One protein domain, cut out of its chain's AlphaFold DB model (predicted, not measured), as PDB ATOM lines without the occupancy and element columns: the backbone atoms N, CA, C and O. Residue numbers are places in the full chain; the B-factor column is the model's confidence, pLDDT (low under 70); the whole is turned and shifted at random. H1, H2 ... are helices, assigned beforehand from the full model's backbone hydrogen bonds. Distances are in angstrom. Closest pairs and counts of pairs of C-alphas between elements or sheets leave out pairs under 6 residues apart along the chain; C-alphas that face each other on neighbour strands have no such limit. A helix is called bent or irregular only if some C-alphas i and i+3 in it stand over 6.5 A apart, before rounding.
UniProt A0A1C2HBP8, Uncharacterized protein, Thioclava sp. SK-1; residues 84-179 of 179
ATOM      1  N   ASP A  84      22.113  -4.306 -35.544       94.06
ATOM      2  CA  ASP A  84      21.502  -5.550 -35.092       94.06
ATOM      3  C   ASP A  84      22.575  -6.562 -34.647       94.06
ATOM      4  O   ASP A  84      23.779  -6.304 -34.721       94.06
ATOM      5  N   GLY A  85      22.134  -7.681 -34.065       95.12
ATOM      6  CA  GLY A  85      23.007  -8.789 -33.670       95.12
ATOM      7  C   GLY A  85      24.247  -8.373 -32.863       95.12
ATOM      8  O   GLY A  85      24.145  -7.705 -31.829       95.12
ATOM      9  N   ARG A  86      25.423  -8.791 -33.349       94.44
ATOM     10  CA  ARG A  86      26.734  -8.547 -32.720       94.44
ATOM     11  C   ARG A  86      27.094  -7.058 -32.693       94.44
ATOM     12  O   ARG A  86      27.627  -6.588 -31.691       94.44
ATOM     13  N   ASP A  87      26.727  -6.298 -33.722       95.69
ATOM     14  CA  ASP A  87      26.986  -4.856 -33.769       95.69
ATOM     15  C   ASP A  87      26.125  -4.099 -32.749       95.69
ATOM     16  O   ASP A  87      26.591  -3.168 -32.093       95.69
ATOM     17  N   ALA A  88      24.878  -4.527 -32.529       96.75
ATOM     18  CA  ALA A  88      24.047  -3.954 -31.471       96.75
ATOM     19  C   ALA A  88      24.635  -4.203 -30.071       96.75
ATOM     20  O   ALA A  88      24.570  -3.321 -29.209       96.75
ATOM     21  N   GLN A  89      25.220  -5.384 -29.844       96.69
ATOM     22  CA  GLN A  89      25.915  -5.722 -28.598       96.69
ATOM     23  C   GLN A  89      27.194  -4.896 -28.428       96.69
ATOM     24  O   GLN A  89      27.407  -4.312 -27.368       96.69
ATOM     25  N   LEU A  90      27.998  -4.764 -29.484       96.12
ATOM     26  CA  LEU A  90      29.201  -3.936 -29.500       96.12
ATOM     27  C   LEU A  90      28.877  -2.461 -29.210       96.12
ATOM     28  O   LEU A  90      29.517  -1.838 -28.361       96.12
ATOM     29  N   LEU A  91      27.834  -1.916 -29.849       97.38
ATOM     30  CA  LEU A  91      27.338  -0.564 -29.582       97.38
ATOM     31  C   LEU A  91      26.895  -0.403 -28.127       97.38
ATOM     32  O   LEU A  91      27.125   0.638 -27.506       97.38
ATOM     33  N   HIS A  92      26.236  -1.418 -27.577       97.50
ATOM     34  CA  HIS A  92      25.805  -1.406 -26.191       97.50
ATOM     35  C   HIS A  92      26.989  -1.428 -25.219       97.50
ATOM     36  O   HIS A  92      27.000  -0.612 -24.300       97.50
ATOM     37  N   CYS A  93      27.999  -2.266 -25.466       97.00
ATOM     38  CA  CYS A  93      29.249  -2.299 -24.706       97.00
ATOM     39  C   CYS A  93      29.975  -0.951 -24.745       97.00
ATOM     40  O   CYS A  93      30.380  -0.436 -23.702       97.00
ATOM     41  N   ALA A  94      30.083  -0.337 -25.929       97.12
ATOM     42  CA  ALA A  94      30.652   1.000 -26.064       97.12
ATOM     43  C   ALA A  94      29.888   2.002 -25.184       97.12
ATOM     44  O   ALA A  94      30.493   2.734 -24.402       97.12
ATOM     45  N   ALA A  95      28.552   2.003 -25.271       97.44
ATOM     46  CA  ALA A  95      27.701   2.905 -24.502       97.44
ATOM     47  C   ALA A  95      27.820   2.701 -22.983       97.44
ATOM     48  O   ALA A  95      27.825   3.688 -22.255       97.44
ATOM     49  N   LEU A  96      27.948   1.460 -22.502       97.06
ATOM     50  CA  LEU A  96      28.135   1.164 -21.078       97.06
ATOM     51  C   LEU A  96      29.426   1.794 -20.533       97.06
ATOM     52  O   LEU A  96      29.369   2.525 -19.546       97.06
ATOM     53  N   HIS A  97      30.563   1.606 -21.211       95.94
ATOM     54  CA  HIS A  97      31.833   2.241 -20.822       95.94
ATOM     55  C   HIS A  97      31.782   3.769 -20.917       95.94
ATOM     56  O   HIS A  97      32.291   4.472 -20.046       95.94
ATOM     57  N   GLY A  98      31.099   4.286 -21.938       95.56
ATOM     58  CA  GLY A  98      30.846   5.712 -22.093       95.56
ATOM     59  C   GLY A  98      30.092   6.334 -20.925       95.56
ATOM     60  O   GLY A  98      30.475   7.394 -20.428       95.56
ATOM     61  N   ILE A  99      29.011   5.681 -20.491       95.25
ATOM     62  CA  ILE A  99      28.210   6.140 -19.351       95.25
ATOM     63  C   ILE A  99      29.020   5.991 -18.066       95.25
ATOM     64  O   ILE A  99      29.028   6.922 -17.269       95.25
ATOM     65  N   ALA A 100      29.740   4.881 -17.880       93.25
ATOM     66  CA  ALA A 100      30.565   4.665 -16.694       93.25
ATOM     67  C   ALA A 100      31.594   5.790 -16.516       93.25
ATOM     68  O   ALA A 100      31.664   6.375 -15.440       93.25
ATOM     69  N   ALA A 101      32.296   6.185 -17.587       91.81
ATOM     70  CA  ALA A 101      33.213   7.325 -17.554       91.81
ATOM     71  C   ALA A 101      32.514   8.623 -17.111       91.81
ATOM     72  O   ALA A 101      33.033   9.361 -16.277       91.81
ATOM     73  N   GLN A 102      31.319   8.903 -17.640       90.44
ATOM     74  CA  GLN A 102      30.559  10.108 -17.286       90.44
ATOM     75  C   GLN A 102      30.070  10.087 -15.834       90.44
ATOM     76  O   GLN A 102      30.138  11.106 -15.149       90.44
ATOM     77  N   VAL A 103      29.579   8.939 -15.364       88.50
ATOM     78  CA  VAL A 103      29.073   8.762 -13.999       88.50
ATOM     79  C   VAL A 103      30.210   8.885 -12.990       88.50
ATOM     80  O   VAL A 103      30.081   9.646 -12.034       88.50
ATOM     81  N   LEU A 104      31.329   8.199 -13.223       84.06
ATOM     82  CA  LEU A 104      32.501   8.249 -12.352       84.06
ATOM     83  C   LEU A 104      33.098   9.659 -12.280       84.06
ATOM     84  O   LEU A 104      33.409  10.147 -11.193       84.06
ATOM     85  N   GLN A 105      33.175  10.352 -13.421       86.94
ATOM     86  CA  GLN A 105      33.622  11.742 -13.467       86.94
ATOM     87  C   GLN A 105      32.690  12.661 -12.672       86.94
ATOM     88  O   GLN A 105      33.157  13.520 -11.928       86.94
ATOM     89  N   ALA A 106      31.372  12.495 -12.821       85.00
ATOM     90  CA  ALA A 106      30.385  13.312 -12.121       85.00
ATOM     91  C   ALA A 106      30.350  13.043 -10.608       85.00
ATOM     92  O   ALA A 106      30.033  13.950  -9.840       85.00
ATOM     93  N   ALA A 107      30.660  11.816 -10.187       82.75
ATOM     94  CA  ALA A 107      30.747  11.438  -8.781       82.75
ATOM     95  C   ALA A 107      32.066  11.884  -8.123       82.75
ATOM     96  O   ALA A 107      32.116  12.009  -6.905       82.75
ATOM     97  N   GLY A 108      33.109  12.165  -8.913       86.81
ATOM     98  CA  GLY A 108      34.449  12.454  -8.392       86.81
ATOM     99  C   GLY A 108      35.152  11.216  -7.826       86.81
ATOM    100  O   GLY A 108      36.056  11.358  -7.011       86.81
ATOM    101  N   GLU A 109      34.723  10.025  -8.248       80.75
ATOM    102  CA  GLU A 109      35.135   8.725  -7.690       80.75
ATOM    103  C   GLU A 109      36.179   8.001  -8.556       80.75
ATOM    104  O   GLU A 109      36.687   6.961  -8.154       80.75
ATOM    105  N   ALA A 110      36.499   8.523  -9.745       82.38
ATOM    106  CA  ALA A 110      37.549   7.975 -10.605       82.38
ATOM    107  C   ALA A 110      38.739   8.922 -10.711       82.38
ATOM    108  O   ALA A 110      38.577  10.140 -10.859       82.38
ATOM    109  N   ASP A 111      39.932   8.336 -10.707       85.25
ATOM    110  CA  ASP A 111      41.131   9.047 -11.113       85.25
ATOM    111  C   ASP A 111      41.147   9.285 -12.639       85.25
ATOM    112  O   ASP A 111      40.272   8.854 -13.398       85.25
ATOM    113  N   GLN A 112      42.127  10.061 -13.106       83.44
ATOM    114  CA  GLN A 112      42.236  10.387 -14.530       83.44
ATOM    115  C   GLN A 112      42.530   9.154 -15.394       83.44
ATOM    116  O   GLN A 112      42.148   9.144 -16.567       83.44
ATOM    117  N   ASP A 113      43.170   8.131 -14.830       85.31
ATOM    118  CA  ASP A 113      43.560   6.927 -15.556       85.31
ATOM    119  C   ASP A 113      42.338   6.031 -15.793       85.31
ATOM    120  O   ASP A 113      42.126   5.579 -16.919       85.31
ATOM    121  N   ASP A 114      41.463   5.880 -14.800       82.44
ATOM    122  CA  ASP A 114      40.184   5.174 -14.907       82.44
ATOM    123  C   ASP A 114      39.249   5.834 -15.930       82.44
ATOM    124  O   ASP A 114      38.628   5.160 -16.766       82.44
ATOM    125  N   LEU A 115      39.174   7.170 -15.920       86.62
ATOM    126  CA  LEU A 115      38.394   7.924 -16.904       86.62
ATOM    127  C   LEU A 115      38.952   7.750 -18.316       86.62
ATOM    128  O   LEU A 115      38.188   7.495 -19.256       86.62
ATOM    129  N   ALA A 116      40.273   7.868 -18.473       87.25
ATOM    130  CA  ALA A 116      40.939   7.668 -19.753       87.25
ATOM    131  C   ALA A 116      40.731   6.236 -20.262       87.25
ATOM    132  O   ALA A 116      40.445   6.041 -21.444       87.25
ATOM    133  N   PHE A 117      40.794   5.244 -19.374       87.19
ATOM    134  CA  PHE A 117      40.563   3.844 -19.700       87.19
ATOM    135  C   PHE A 117      39.127   3.616 -20.185       87.19
ATOM    136  O   PHE A 117      38.924   3.111 -21.290       87.19
ATOM    137  N   ALA A 118      38.114   4.049 -19.435       89.56
ATOM    138  CA  ALA A 118      36.717   3.866 -19.828       89.56
ATOM    139  C   ALA A 118      36.388   4.561 -21.166       89.56
ATOM    140  O   ALA A 118      35.733   3.975 -22.035       89.56
ATOM    141  N   GLN A 119      36.903   5.776 -21.384       90.88
ATOM    142  CA  GLN A 119      36.749   6.485 -22.658       90.88
ATOM    143  C   GLN A 119      37.478   5.785 -23.809       90.88
ATOM    144  O   GLN A 119      36.930   5.677 -24.909       90.88
ATOM    145  N   PHE A 120      38.686   5.273 -23.563       90.69
ATOM    146  CA  PHE A 120      39.463   4.531 -24.550       90.69
ATOM    147  C   PHE A 120      38.717   3.280 -25.026       90.69
ATOM    148  O   PHE A 120      38.592   3.072 -26.234       90.69
ATOM    149  N   TYR A 121      38.150   2.485 -24.114       90.56
ATOM    150  CA  TYR A 121      37.366   1.301 -24.485       90.56
ATOM    151  C   TYR A 121      36.092   1.670 -25.239       90.56
ATOM    152  O   TYR A 121      35.804   1.060 -26.269       90.56
ATOM    153  N   ALA A 122      35.362   2.694 -24.789       94.56
ATOM    154  CA  ALA A 122      34.183   3.172 -25.505       94.56
ATOM    155  C   ALA A 122      34.524   3.551 -26.960       94.56
ATOM    156  O   ALA A 122      33.837   3.122 -27.887       94.56
ATOM    157  N   PHE A 123      35.624   4.280 -27.170       92.94
ATOM    158  CA  PHE A 123      36.098   4.665 -28.501       92.94
ATOM    159  C   PHE A 123      36.561   3.468 -29.342       92.94
ATOM    160  O   PHE A 123      36.169   3.340 -30.502       92.94
ATOM    161  N   MET A 124      37.363   2.570 -28.766       92.62
ATOM    162  CA  MET A 124      37.867   1.377 -29.451       92.62
ATOM    163  C   MET A 124      36.734   0.467 -29.929       92.62
ATOM    164  O   MET A 124      36.765  -0.008 -31.063       92.62
ATOM    165  N   LEU A 125      35.718   0.254 -29.090       93.75
ATOM    166  CA  LEU A 125      34.537  -0.533 -29.442       93.75
ATOM    167  C   LEU A 125      33.705   0.173 -30.520       93.75
ATOM    168  O   LEU A 125      33.283  -0.459 -31.485       93.75
ATOM    169  N   LEU A 126      33.528   1.492 -30.407       94.25
ATOM    170  CA  LEU A 126      32.787   2.290 -31.381       94.25
ATOM    171  C   LEU A 126      33.413   2.231 -32.783       94.25
ATOM    172  O   LEU A 126      32.690   2.082 -33.766       94.25
ATOM    173  N   ARG A 127      34.749   2.279 -32.884       93.94
ATOM    174  CA  ARG A 127      35.462   2.205 -34.172       93.94
ATOM    175  C   ARG A 127      35.311   0.868 -34.899       93.94
ATOM    176  O   ARG A 127      35.578   0.823 -36.097       93.94
ATOM    177  N   LYS A 128      34.913  -0.200 -34.202       92.88
ATOM    178  CA  LYS A 128      34.681  -1.523 -34.802       92.88
ATOM    179  C   LYS A 128      33.320  -1.637 -35.496       92.88
ATOM    180  O   LYS A 128      33.126  -2.557 -36.292       92.88
ATOM    181  N   LEU A 129      32.392  -0.715 -35.232       93.94
ATOM    182  CA  LEU A 129      31.071  -0.714 -35.858       93.94
ATOM    183  C   LEU A 129      31.148  -0.307 -37.337       93.94
ATOM    184  O   LEU A 129      31.918   0.588 -37.685       93.94
ATOM    185  N   PRO A 130      30.327  -0.886 -38.226       94.00
ATOM    186  CA  PRO A 130      30.257  -0.426 -39.606       94.00
ATOM    187  C   PRO A 130      29.644   0.981 -39.714       94.00
ATOM    188  O   PRO A 130      28.908   1.446 -38.837       94.00
ATOM    189  N   GLY A 131      29.936   1.653 -40.830       92.06
ATOM    190  CA  GLY A 131      29.424   2.985 -41.155       92.06
ATOM    191  C   GLY A 131      30.450   4.106 -40.987       92.06
ATOM    192  O   GLY A 131      31.627   3.884 -40.718       92.06
ATOM    193  N   THR A 132      29.996   5.340 -41.196       94.31
ATOM    194  CA  THR A 132      30.832   6.534 -41.012       94.31
ATOM    195  C   THR A 132      30.971   6.889 -39.533       94.31
ATOM    196  O   THR A 132      30.057   6.643 -38.745       94.31
ATOM    197  N   GLU A 133      32.058   7.568 -39.162       92.62
ATOM    198  CA  GLU A 133      32.272   8.063 -37.792       92.62
ATOM    199  C   GLU A 133      31.075   8.881 -37.278       92.62
ATOM    200  O   GLU A 133      30.611   8.701 -36.154       92.62
ATOM    201  N   LYS A 134      30.488   9.728 -38.133       91.25
ATOM    202  CA  LYS A 134      29.297  10.509 -37.781       91.25
ATOM    203  C   LYS A 134      28.100   9.621 -37.423       91.25
ATOM    204  O   LYS A 134      27.386   9.926 -36.469       91.25
ATOM    205  N   GLN A 135      27.867   8.545 -38.176       93.12
ATOM    206  CA  GLN A 135      26.778   7.599 -37.901       93.12
ATOM    207  C   GLN A 135      27.040   6.805 -36.621       93.12
ATOM    208  O   GLN A 135      26.132   6.674 -35.802       93.12
ATOM    209  N   GLN A 136      28.278   6.350 -36.421       94.38
ATOM    210  CA  GLN A 136      28.710   5.658 -35.208       94.38
ATOM    211  C   GLN A 136      28.464   6.530 -33.971       94.38
ATOM    212  O   GLN A 136      27.743   6.126 -33.060       94.38
ATOM    213  N   VAL A 137      28.976   7.767 -33.962       93.50
ATOM    214  CA  VAL A 137      28.799   8.717 -32.850       93.50
ATOM    215  C   VAL A 137      27.320   9.023 -32.605       93.50
ATOM    216  O   VAL A 137      26.887   9.097 -31.451       93.50
ATOM    217  N   GLN A 138      26.518   9.170 -33.664       93.38
ATOM    218  CA  GLN A 138      25.081   9.398 -33.531       93.38
ATOM    219  C   GLN A 138      24.379   8.204 -32.865       93.38
ATOM    220  O   GLN A 138      23.632   8.403 -31.906       93.38
ATOM    221  N   ALA A 139      24.628   6.980 -33.330       94.94
ATOM    222  CA  ALA A 139      24.032   5.771 -32.766       94.94
ATOM    223  C   ALA A 139      24.492   5.522 -31.322       94.94
ATOM    224  O   ALA A 139      23.682   5.178 -30.461       94.94
ATOM    225  N   TYR A 140      25.769   5.772 -31.035       95.94
ATOM    226  CA  TYR A 140      26.341   5.723 -29.691       95.94
ATOM    227  C   TYR A 140      25.643   6.699 -28.747       95.94
ATOM    228  O   TYR A 140      25.128   6.291 -27.708       95.94
ATOM    229  N   THR A 141      25.508   7.961 -29.159       94.19
ATOM    230  CA  THR A 141      24.794   8.985 -28.384       94.19
ATOM    231  C   THR A 141      23.342   8.579 -28.128       94.19
ATOM    232  O   THR A 141      22.856   8.683 -27.001       94.19
ATOM    233  N   GLN A 142      22.643   8.070 -29.147       94.62
ATOM    234  CA  GLN A 142      21.264   7.596 -29.009       94.62
ATOM    235  C   GLN A 142      21.160   6.397 -28.057       94.62
ATOM    236  O   GLN A 142      20.243   6.342 -27.232       94.62
ATOM    237  N   ARG A 143      22.099   5.445 -28.123       96.12
ATOM    238  CA  ARG A 143      22.124   4.283 -27.229       96.12
ATOM    239  C   ARG A 143      22.394   4.698 -25.789       96.12
ATOM    240  O   ARG A 143      21.664   4.246 -24.909       96.12
ATOM    241  N   MET A 144      23.362   5.585 -25.555       95.50
ATOM    242  CA  MET A 144      23.631   6.132 -24.224       95.50
ATOM    243  C   MET A 144      22.389   6.813 -23.653       95.50
ATOM    244  O   MET A 144      21.958   6.489 -22.551       95.50
ATOM    245  N   GLN A 145      21.759   7.701 -24.430       94.00
ATOM    246  CA  GLN A 145      20.523   8.378 -24.034       94.00
ATOM    247  C   GLN A 145      19.396   7.394 -23.716       94.00
ATOM    248  O   GLN A 145      18.646   7.614 -22.770       94.00
ATOM    249  N   LYS A 146      19.269   6.301 -24.478       95.38
ATOM    250  CA  LYS A 146      18.269   5.262 -24.214       95.38
ATOM    251  C   LYS A 146      18.536   4.544 -22.891       95.38
ATOM    252  O   LYS A 146      17.600   4.421 -22.105       95.38
ATOM    253  N   ILE A 147      19.768   4.094 -22.642       95.19
ATOM    254  CA  ILE A 147      20.150   3.432 -21.380       95.19
ATOM    255  C   ILE A 147      19.857   4.377 -20.218       95.19
ATOM    256  O   ILE A 147      19.066   4.046 -19.342       95.19
ATOM    257  N   MET A 148      20.368   5.604 -20.299       91.56
ATOM    258  CA  MET A 148      20.130   6.646 -19.309       91.56
ATOM    259  C   MET A 148      18.621   6.893 -19.085       91.56
ATOM    260  O   MET A 148      18.122   6.905 -17.968       91.56
ATOM    261  N   LYS A 149      17.812   7.012 -20.135       94.81
ATOM    262  CA  LYS A 149      16.369   7.249 -19.966       94.81
ATOM    263  C   LYS A 149      15.618   6.074 -19.316       94.81
ATOM    264  O   LYS A 149      14.547   6.289 -18.754       94.81
ATOM    265  N   THR A 150      16.117   4.847 -19.454       95.56
ATOM    266  CA  THR A 150      15.364   3.619 -19.135       95.56
ATOM    267  C   THR A 150      15.907   2.826 -17.949       95.56
ATOM    268  O   THR A 150      15.260   1.865 -17.537       95.56
ATOM    269  N   ARG A 151      17.059   3.212 -17.394       91.69
ATOM    270  CA  ARG A 151      17.699   2.563 -16.245       91.69
ATOM    271  C   ARG A 151      17.817   3.532 -15.081       91.69
ATOM    272  O   ARG A 151      18.102   4.715 -15.278       91.69
ATOM    273  N   SER A 152      17.605   3.036 -13.864       93.31
ATOM    274  CA  SER A 152      18.084   3.751 -12.685       93.31
ATOM    275  C   SER A 152      19.612   3.646 -12.596       93.31
ATOM    276  O   SER A 152      20.233   2.853 -13.301       93.31
ATOM    277  N   LEU A 153      20.234   4.455 -11.734       87.38
ATOM    278  CA  LEU A 153      21.680   4.362 -11.519       87.38
ATOM    279  C   LEU A 153      22.089   2.989 -10.955       87.38
ATOM    280  O   LEU A 153      23.117   2.473 -11.365       87.38
ATOM    281  N   GLY A 154      21.281   2.409 -10.058       89.19
ATOM    282  CA  GLY A 154      21.529   1.070  -9.513       89.19
ATOM    283  C   GLY A 154      21.484   0.009 -10.608       89.19
ATOM    284  O   GLY A 154      22.477  -0.672 -10.819       89.19
ATOM    285  N   ASP A 155      20.402  -0.017 -11.398       93.56
ATOM    286  CA  ASP A 155      20.265  -0.979 -12.504       93.56
ATOM    287  C   ASP A 155      21.405  -0.851 -13.526       93.56
ATOM    288  O   ASP A 155      21.835  -1.840 -14.106       93.56
ATOM    289  N   PHE A 156      21.887   0.374 -13.774       94.31
ATOM    290  CA  PHE A 156      23.030   0.600 -14.656       94.31
ATOM    291  C   PHE A 156      24.329   0.027 -14.079       94.31
ATOM    292  O   PHE A 156      25.100  -0.555 -14.836       94.31
ATOM    293  N   ILE A 157      24.588   0.213 -12.780       92.19
ATOM    294  CA  ILE A 157      25.782  -0.330 -12.115       92.19
ATOM    295  C   ILE A 157      25.750  -1.856 -12.167       92.19
ATOM    296  O   ILE A 157      26.734  -2.457 -12.590       92.19
ATOM    297  N   ASP A 158      24.608  -2.465 -11.844       93.94
ATOM    298  CA  ASP A 158      24.432  -3.917 -11.902       93.94
ATOM    299  C   ASP A 158      24.658  -4.439 -13.337       93.94
ATOM    300  O   ASP A 158      25.465  -5.341 -13.566       93.94
ATOM    301  N   GLU A 159      24.031  -3.802 -14.337       95.31
ATOM    302  CA  GLU A 159      24.210  -4.137 -15.757       95.31
ATOM    303  C   GLU A 159      25.675  -3.972 -16.201       95.31
ATOM    304  O   GLU A 159      26.197  -4.800 -16.956       95.31
ATOM    305  N   TYR A 160      26.364  -2.930 -15.730       94.62
ATOM    306  CA  TYR A 160      27.769  -2.684 -16.034       94.62
ATOM    307  C   TYR A 160      28.686  -3.750 -15.421       94.62
ATOM    308  O   TYR A 160      29.552  -4.276 -16.124       94.62
ATOM    309  N   ASP A 161      28.500  -4.104 -14.152       92.44
ATOM    310  CA  ASP A 161      29.331  -5.089 -13.453       92.44
ATOM    311  C   ASP A 161      29.185  -6.495 -14.045       92.44
ATOM    312  O   ASP A 161      30.180  -7.220 -14.198       92.44
ATOM    313  N   GLU A 162      27.967  -6.863 -14.445       93.62
ATOM    314  CA  GLU A 162      27.686  -8.133 -15.112       93.62
ATOM    315  C   GLU A 162      28.247  -8.168 -16.541       93.62
ATOM    316  O   GLU A 162      28.856  -9.158 -16.963       93.62
ATOM    317  N   THR A 163      28.080  -7.077 -17.294       94.31
ATOM    318  CA  THR A 163      28.285  -7.093 -18.751       94.31
ATOM    319  C   THR A 163      29.681  -6.633 -19.174       94.31
ATOM    320  O   THR A 163      30.216  -7.128 -20.167       94.31
ATOM    321  N   SER A 164      30.335  -5.729 -18.436       91.94
ATOM    322  CA  SER A 164      31.621  -5.123 -18.838       91.94
ATOM    323  C   SER A 164      32.744  -6.152 -19.022       91.94
ATOM    324  O   SER A 164      33.492  -6.106 -20.002       91.94
ATOM    325  N   LYS A 165      32.832  -7.149 -18.132       90.69
ATOM    326  CA  LYS A 165      33.817  -8.244 -18.230       90.69
ATOM    327  C   LYS A 165      33.598  -9.098 -19.474       90.69
ATOM    328  O   LYS A 165      34.566  -9.568 -20.077       90.69
ATOM    329  N   TRP A 166      32.339  -9.315 -19.849       93.31
ATOM    330  CA  TRP A 166      31.995  -9.997 -21.089       93.31
ATOM    331  C   TRP A 166      32.355  -9.131 -22.303       93.31
ATOM    332  O   TRP A 166      33.062  -9.619 -23.178       93.31
ATOM    333  N   CYS A 167      32.012  -7.838 -22.301       93.25
ATOM    334  CA  CYS A 167      32.353  -6.896 -23.373       93.25
ATOM    335  C   CYS A 167      33.857  -6.861 -23.683       93.25
ATOM    336  O   CYS A 167      34.258  -6.952 -24.843       93.25
ATOM    337  N   ILE A 168      34.703  -6.765 -22.650       88.75
ATOM    338  CA  ILE A 168      36.164  -6.745 -22.816       88.75
ATOM    339  C   ILE A 168      36.663  -8.077 -23.380       88.75
ATOM    340  O   ILE A 168      37.510  -8.102 -24.274       88.75
ATOM    341  N   ARG A 169      36.151  -9.201 -22.873       90.50
ATOM    342  CA  ARG A 169      36.540 -10.527 -23.361       90.50
ATOM    343  C   ARG A 169      36.176 -10.693 -24.834       90.50
ATOM    344  O   ARG A 169      37.047 -11.015 -25.633       90.50
ATOM    345  N   GLU A 170      34.922 -10.415 -25.165       90.88
ATOM    346  CA  GLU A 170      34.332 -10.697 -26.468       90.88
ATOM    347  C   GLU A 170      34.865  -9.780 -27.568       90.88
ATOM    348  O   GLU A 170      35.163 -10.240 -28.664       90.88
ATOM    349  N   PHE A 171      35.010  -8.486 -27.277       89.25
ATOM    350  CA  PHE A 171      35.309  -7.492 -28.305       89.25
ATOM    351  C   PHE A 171      36.720  -6.916 -28.231       89.25
ATOM    352  O   PHE A 171      37.119  -6.208 -29.154       89.25
ATOM    353  N   VAL A 172      37.491  -7.182 -27.172       82.88
ATOM    354  CA  VAL A 172      38.851  -6.630 -27.022       82.88
ATOM    355  C   VAL A 172      39.905  -7.724 -26.946       82.88
ATOM    356  O   VAL A 172      40.875  -7.665 -27.695       82.88
ATOM    357  N   ARG A 173      39.728  -8.725 -26.074       81.12
ATOM    358  CA  ARG A 173      40.751  -9.759 -25.835       81.12
ATOM    359  C   ARG A 173      40.760 -10.859 -26.879       81.12
ATOM    360  O   ARG A 173      41.839 -11.283 -27.267       81.12
ATOM    361  N   ASN A 174      39.592 -11.305 -27.325       72.44
ATOM    362  CA  ASN A 174      39.506 -12.407 -28.279       72.44
ATOM    363  C   ASN A 174      39.929 -12.014 -29.704       72.44
ATOM    364  O   ASN A 174      39.834 -12.848 -30.592       72.44
ATOM    365  N   GLY A 175      40.358 -10.760 -29.925       56.09
ATOM    366  CA  GLY A 175      40.302 -10.152 -31.249       56.09
ATOM    367  C   GLY A 175      38.837 -10.050 -31.673       56.09
ATOM    368  O   GLY A 175      38.024 -10.920 -31.384       56.09
ATOM    369  N   ASP A 176      38.430  -8.977 -32.346       51.78
ATOM    370  CA  ASP A 176      37.207  -9.133 -33.148       51.78
ATOM    371  C   ASP A 176      37.649  -9.885 -34.406       51.78
ATOM    372  O   ASP A 176      37.790  -9.287 -35.467       51.78
ATOM    373  N   ASP A 177      37.968 -11.169 -34.236       51.72
ATOM    374  CA  ASP A 177      38.220 -12.129 -35.303       51.72
ATOM    375  C   ASP A 177      36.841 -12.506 -35.853       51.72
ATOM    376  O   ASP A 177      36.354 -13.625 -35.693       51.72
ATOM    377  N   ARG A 178      36.120 -11.528 -36.413       50.38
ATOM    378  CA  ARG A 178      34.969 -11.860 -37.256       50.38
ATOM    379  C   ARG A 178      35.454 -12.862 -38.323       50.38
ATOM    380  O   ARG A 178      36.582 -12.694 -38.788       50.38
ATOM    381  N   PRO A 179      34.669 -13.875 -38.735       48.69
ATOM    382  CA  PRO A 179      34.885 -14.446 -40.060       48.69
ATOM    383  C   PRO A 179      34.777 -13.353 -41.134       48.69
ATOM    384  O   PRO A 179      33.941 -12.431 -40.963       48.69
TER     385      PRO A 179
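Overview. This is residues 84 to 179 of the 179 residues of an uncharacterized protein of Thioclava sp. SK-1 (UniProt A0A1C2HBP8). The long helix H1 is the core of this model, with H2 folded back beside it as a helical hairpin, H3 crossing H1 on another side, and the bent H4 passing over a further side in two arms. The 96 residues printed hold four named helices in the order H1, H2, H3, H4 and no named strand, and the class is all helix. The helix packing is mostly crossed: H1 and H2 alone run at a shallow tilt. The whole is compact, with a radius of gyration of the C-alphas of 12.9 A, and only just elongated, spanning 40 by 26 by 23 A.

Along the chain. Find C-alpha 85 at (23.007, -8.789, -33.670); from there H1 runs through residues 85 to 107, 33.0 A from first to last C-alpha. Next comes H2, residues 112 to 127, 22.3 A long. H3 begins at C-alpha 133, at (32.272, 8.063, -37.792), and spans residues 133 to 150, 25.6 A. H4, residues 153 to 173, was assigned as one helix by its hydrogen bonds, but it is bent: C-alphas 162 and 165 are 6.9 A apart. Its arms are H4a, residues 153 to 162, and H4b, residues 165 to 173, which ends at C-alpha 173, at (40.751, -9.759, -25.835). H4b is itself irregular, with C-alphas 170 and 173 at 6.52 A.

Arrangement. Start at H1, the hub, which touches three other helices. H1 and H2 touch, run opposite ways at a shallow tilt of 21 degrees and form a hairpin; their closest C-alphas, Ala 94 and Ala 122, are 4.2 A apart. Residues 91 to 99 of H1 touch residues 139 to 144 of H3, closest at the C-alphas of Ala 95 and Met 144, 5.2 A; the steep tilt of 67 degrees is only just short of about perpendicular. H1 and H4a only just touch, with 3 pairs of C-alphas within 8 A, the closest being Leu 96 and Tyr 160 at 6.4 A. H1 and H4b also only just touch, with 3 such pairs, closest at Cys 93 and Cys 167, 5.7 A. The two arms stand at a steep tilt of 54 degrees. H2 touches H3 with residues 126 to 127 alone, and the C-alphas of Leu 126 and Gln 136 are the closest, at 6.5 A. H2 and H4a are apart, as are H3 and H4b. Every O i to N i+4 pair is within hydrogen-bond range in H1, H2, H3 and H4a, against 4 of 5 in H4b.

Size, cuts and confidence. The two C-alphas farthest apart are those of Gly 108 and Pro 179, 41.6 A. The printed part has no cut, and its three links are tight. Look at the B-factor column: the mean pLDDT of the printed part is 89.6, and residues 175 to 179, at the chain's end, are under 70.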